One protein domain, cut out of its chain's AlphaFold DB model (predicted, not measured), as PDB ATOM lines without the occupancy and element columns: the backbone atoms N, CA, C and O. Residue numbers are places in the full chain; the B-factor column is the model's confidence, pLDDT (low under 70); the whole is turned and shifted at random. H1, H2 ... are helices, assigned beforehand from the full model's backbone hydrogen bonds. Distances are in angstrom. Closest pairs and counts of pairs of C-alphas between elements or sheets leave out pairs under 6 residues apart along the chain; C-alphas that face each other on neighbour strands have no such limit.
ATOM      1  N   GLU A  11     232.985 239.275 353.505       80.81
ATOM      2  CA  GLU A  11     233.480 239.422 354.878       80.81
ATOM      3  C   GLU A  11     234.717 238.561 355.129       80.81
ATOM      4  O   GLU A  11     235.732 239.098 355.560       80.81
ATOM      5  N   HIS A  12     234.702 237.289 354.726       82.56
ATOM      6  CA  HIS A  12     235.890 236.437 354.824       82.56
ATOM      7  C   HIS A  12     237.056 236.955 353.973       82.56
ATOM      8  O   HIS A  12     238.210 236.864 354.383       82.56
ATOM      9  N   GLY A  13     236.777 237.560 352.814       82.75
ATOM     10  CA  GLY A  13     237.815 238.231 352.030       82.75
ATOM     11  C   GLY A  13     238.461 239.405 352.778       82.75
ATOM     12  O   GLY A  13     239.669 239.606 352.678       82.75
ATOM     13  N   ARG A  14     237.684 240.175 353.549       86.38
ATOM     14  CA  ARG A  14     238.200 241.287 354.371       86.38
ATOM     15  C   ARG A  14     238.991 240.796 355.574       86.38
ATOM     16  O   ARG A  14     240.022 241.381 355.893       86.38
ATOM     17  N   GLU A  15     238.523 239.738 356.224       84.75
ATOM     18  CA  GLU A  15     239.244 239.107 357.330       84.75
ATOM     19  C   GLU A  15     240.611 238.593 356.872       84.75
ATOM     20  O   GLU A  15     241.600 238.861 357.547       84.75
ATOM     21  N   ALA A  16     240.697 237.982 355.684       83.62
ATOM     22  CA  ALA A  16     241.964 237.538 355.097       83.62
ATOM     23  C   ALA A  16     242.946 238.694 354.826       83.62
ATOM     24  O   ALA A  16     244.157 238.544 354.979       83.62
ATOM     25  N   VAL A  17     242.447 239.876 354.449       85.56
ATOM     26  CA  VAL A  17     243.288 241.078 354.319       85.56
ATOM     27  C   VAL A  17     243.780 241.551 355.689       85.56
ATOM     28  O   VAL A  17     244.953 241.887 355.843       85.56
ATOM     29  N   GLN A  18     242.913 241.549 356.703       85.75
ATOM     30  CA  GLN A  18     243.268 241.971 358.065       85.75
ATOM     31  C   GLN A  18     244.248 241.012 358.749       85.75
ATOM     32  O   GLN A  18     245.108 241.461 359.505       85.75
ATOM     33  N   SER A  19     244.141 239.709 358.479       86.38
ATOM     34  CA  SER A  19     245.066 238.688 358.983       86.38
ATOM     35  C   SER A  19     246.382 238.624 358.197       86.38
ATOM     36  O   SER A  19     247.310 237.939 358.625       86.38
ATOM     37  N   GLY A  20     246.493 239.355 357.079       83.62
ATOM     38  CA  GLY A  20     247.672 239.370 356.210       83.62
ATOM     39  C   GLY A  20     247.786 238.155 355.283       83.62
ATOM     40  O   GLY A  20     248.825 237.964 354.654       83.62
ATOM     41  N   GLU A  21     246.737 237.340 355.181       82.56
ATOM     42  CA  GLU A  21     246.652 236.187 354.277       82.56
ATOM     43  C   GLU A  21     246.367 236.599 352.823       82.56
ATOM     44  O   GLU A  21     246.683 235.853 351.896       82.56
ATOM     45  N   ALA A  22     245.808 237.794 352.610       84.00
ATOM     46  CA  ALA A  22     245.557 238.381 351.299       84.00
ATOM     47  C   ALA A  22     246.123 239.800 351.200       84.00
ATOM     48  O   ALA A  22     246.105 240.571 352.158       84.00
ATOM     49  N   SER A  23     246.581 240.181 350.007       86.12
ATOM     50  CA  SER A  23     246.988 241.565 349.754       86.12
ATOM     51  C   SER A  23     245.767 242.474 349.580       86.12
ATOM     52  O   SER A  23     244.794 242.106 348.917       86.12
ATOM     53  N   ALA A  24     245.820 243.665 350.173       86.38
ATOM     54  CA  ALA A  24     244.741 244.643 350.117       86.38
ATOM     55  C   ALA A  24     244.696 245.369 348.764       86.38
ATOM     56  O   ALA A  24     245.733 245.699 348.199       86.38
ATOM     57  N   CYS A  25     243.491 245.677 348.278       86.94
ATOM     58  CA  CYS A  25     243.273 246.557 347.128       86.94
ATOM     59  C   CYS A  25     243.969 247.908 347.322       86.94
ATOM     60  O   CYS A  25     243.714 248.581 348.318       86.94
ATOM     61  N   VAL A  26     244.746 248.355 346.334       85.69
ATOM     62  CA  VAL A  26     245.512 249.615 346.420       85.69
ATOM     63  C   VAL A  26     244.647 250.883 346.478       85.69
ATOM     64  O   VAL A  26     245.164 251.957 346.754       85.69
ATOM     65  N   ILE A  27     243.340 250.779 346.202       82.81
ATOM     66  CA  ILE A  27     242.403 251.917 346.225       82.81
ATOM     67  C   ILE A  27     241.643 251.998 347.549       82.81
ATOM     68  O   ILE A  27     241.589 253.054 348.169       82.81
ATOM     69  N   CYS A  28     241.002 250.903 347.969       85.94
ATOM     70  CA  CYS A  28     240.155 250.915 349.168       85.94
ATOM     71  C   CYS A  28     240.830 250.337 350.413       85.94
ATOM     72  O   CYS A  28     240.247 250.428 351.493       85.94
ATOM     73  N   GLU A  29     241.975 249.666 350.250       85.88
ATOM     74  CA  GLU A  29     242.761 248.985 351.292       85.88
ATOM     75  C   GLU A  29     241.975 247.968 352.140       85.88
ATOM     76  O   GLU A  29     242.453 247.474 353.157       85.88
ATOM     77  N   ARG A  30     240.750 247.631 351.725       82.88
ATOM     78  CA  ARG A  30     239.793 246.874 352.539       82.88
ATOM     79  C   ARG A  30     239.510 245.484 351.993       82.88
ATOM     80  O   ARG A  30     239.375 244.542 352.760       82.88
ATOM     81  N   ASN A  31     239.352 245.374 350.680       86.94
ATOM     82  CA  ASN A  31     238.981 244.127 350.015       86.94
ATOM     83  C   ASN A  31     240.230 243.471 349.401       86.94
ATOM     84  O   ASN A  31     241.153 244.202 349.025       86.94
ATOM     85  N   PRO A  32     240.257 242.134 349.252       85.12
ATOM     86  CA  PRO A  32     241.386 241.440 348.647       85.12
ATOM     87  C   PRO A  32     241.558 241.887 347.194       85.12
ATOM     88  O   PRO A  32     240.576 242.073 346.465       85.12
ATOM     89  N   GLN A  33     242.803 242.120 346.797       86.00
ATOM     90  CA  GLN A  33     243.122 242.550 345.444       86.00
ATOM     91  C   GLN A  33     243.118 241.387 344.450       86.00
ATOM     92  O   GLN A  33     243.378 240.239 344.807       86.00
ATOM     93  N   SER A  34     242.853 241.722 343.193       78.44
ATOM     94  CA  SER A  34     243.140 240.878 342.038       78.44
ATOM     95  C   SER A  34     244.610 240.926 341.637       78.44
ATOM     96  O   SER A  34     245.362 241.764 342.134       78.44
ATOM     97  N   ASP A  35     245.000 240.105 340.660       76.44
ATOM     98  CA  ASP A  35     246.313 240.192 340.004       76.44
ATOM     99  C   ASP A  35     246.598 241.589 339.421       76.44
ATOM    100  O   ASP A  35     247.752 241.971 339.250       76.44
ATOM    101  N   GLN A  36     245.552 242.378 339.153       70.69
ATOM    102  CA  GLN A  36     245.654 243.757 338.670       70.69
ATOM    103  C   GLN A  36     245.832 244.786 339.803       70.69
ATOM    104  O   GLN A  36     245.861 245.983 339.541       70.69
ATOM    105  N   GLY A  37     245.920 244.360 341.068       79.94
ATOM    106  CA  GLY A  37     246.100 245.241 342.232       79.94
ATOM    107  C   GLY A  37     244.814 245.888 342.769       79.94
ATOM    108  O   GLY A  37     244.833 246.572 343.794       79.94
ATOM    109  N   PHE A  38     243.667 245.645 342.129       85.38
ATOM    110  CA  PHE A  38     242.372 246.230 342.504       85.38
ATOM    111  C   PHE A  38     241.371 245.156 342.940       85.38
ATOM    112  O   PHE A  38     241.389 244.042 342.422       85.38
ATOM    113  N   CYS A  39     240.462 245.475 343.863       86.50
ATOM    114  CA  CYS A  39     239.278 244.640 344.110       86.50
ATOM    115  C   CYS A  39     238.203 244.906 343.044       86.50
ATOM    116  O   CYS A  39     238.214 245.979 342.445       86.50
ATOM    117  N   LEU A  40     237.247 243.986 342.847       79.25
ATOM    118  CA  LEU A  40     236.219 244.119 341.797       79.25
ATOM    119  C   LEU A  40     235.477 245.457 341.847       79.25
ATOM    120  O   LEU A  40     235.403 246.155 340.846       79.25
ATOM    121  N   SER A  41     235.035 245.876 343.035       81.06
ATOM    122  CA  SER A  41     234.315 247.146 343.190       81.06
ATOM    123  C   SER A  41     235.148 248.369 342.798       81.06
ATOM    124  O   SER A  41     234.602 249.371 342.357       81.06
ATOM    125  N   CYS A  42     236.469 248.315 342.987       83.38
ATOM    126  CA  CYS A  42     237.365 249.399 342.587       83.38
ATOM    127  C   CYS A  42     237.819 249.270 341.127       83.38
ATOM    128  O   CYS A  42     238.095 250.287 340.501       83.38
ATOM    129  N   ALA A  43     237.865 248.058 340.572       79.50
ATOM    130  CA  ALA A  43     238.129 247.835 339.155       79.50
ATOM    131  C   ALA A  43     237.005 248.421 338.283       79.50
ATOM    132  O   ALA A  43     237.291 249.067 337.275       79.50
ATOM    133  N   ASP A  44     235.748 248.294 338.718       77.50
ATOM    134  CA  ASP A  44     234.592 248.895 338.036       77.50
ATOM    135  C   ASP A  44     234.628 250.432 338.084       77.50
ATOM    136  O   ASP A  44     234.275 251.096 337.116       77.50
ATOM    137  N   LEU A  45     235.134 251.018 339.176       72.19
ATOM    138  CA  LEU A  45     235.324 252.469 339.291       72.19
ATOM    139  C   LEU A  45     236.401 252.986 338.325       72.19
ATOM    140  O   LEU A  45     236.177 253.967 337.621       72.19
ATOM    141  N   VAL A  46     237.547 252.300 338.251       72.94
ATOM    142  CA  VAL A  46     238.657 252.689 337.361       72.94
ATOM    143  C   VAL A  46     238.286 252.495 335.887       72.94
ATOM    144  O   VAL A  46     238.633 253.319 335.041       72.94
ATOM    145  N   THR A  47     237.560 251.425 335.557       65.81
ATOM    146  CA  THR A  47     237.087 251.190 334.182       65.81
ATOM    147  C   THR A  47     235.912 252.100 333.806       65.81
ATOM    148  O   THR A  47     235.832 252.533 332.657       65.81
ATOM    149  N   GLY A  48     235.059 252.475 334.765       58.16
ATOM    150  CA  GLY A  48     233.979 253.450 334.591       58.16
ATOM    151  C   GLY A  48     234.472 254.862 334.254       58.16
ATOM    152  O   GLY A  48     233.919 255.498 333.356       58.16
ATOM    153  N   GLU A  49     235.559 255.334 334.880       52.72
ATOM    154  CA  GLU A  49     236.208 256.606 334.508       52.72
ATOM    155  C   GLU A  49     236.830 256.566 333.101       52.72
ATOM    156  O   GLU A  49     236.824 257.578 332.398       52.72
ATOM    157  N   ALA A  50     237.305 255.404 332.643       50.38
ATOM    158  CA  ALA A  50     237.860 255.242 331.297       50.38
ATOM    159  C   ALA A  50     236.790 255.208 330.183       50.38
ATOM    160  O   ALA A  50     237.126 255.404 329.014       50.38
ATOM    161  N   LEU A  51     235.515 254.974 330.526       45.50
ATOM    162  CA  LEU A  51     234.405 254.843 329.569       45.50
ATOM    163  C   LEU A  51     233.290 255.890 329.736       45.50
ATOM    164  O   LEU A  51     232.354 255.901 328.940       45.50
TER     165      LEU A  51
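This is residues 11 to 51 of the 217 residues of the protein "RING-type domain-containing protein" of Jaapia argillacea MUCL 33604 (UniProt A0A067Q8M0). A rod with a short helix, H1, at one end and a longer helix, H2, making the other end, with a looping stretch with no named element, residues 19 to 39, between them. The printed part has 41 residues, with two named helices in the order H1, H2 and no named strand. The class is all helix, though under half of the residues, 20 of 41, are in named elements. It is only just compact, close to loose, with a radius of gyration of the C-alphas of 10.4 A and spans of 35 by 17 by 11 A.

H1, residues 11 to 18, and H2, residues 40 to 51, are apart, with no C-alpha of the one within 8 A of the other. A long link of 21 residues joins them. In H1 every O i to N i+4 pair is within hydrogen-bond range; in H2, 7 of 8 are.

H1 begins at C-alpha 11, (233.480, 239.422, 354.878), and is 10.6 A long from first to last C-alpha. H2 is 16.4 A long and ends at C-alpha 51, (234.405, 254.843, 329.569).

The C-alphas farthest apart, those of Ser 19 and Leu 51, are 35.2 A apart. The printed part has no cut. Its mean pLDDT is 79.2, and residues 47 to 51 are under 70.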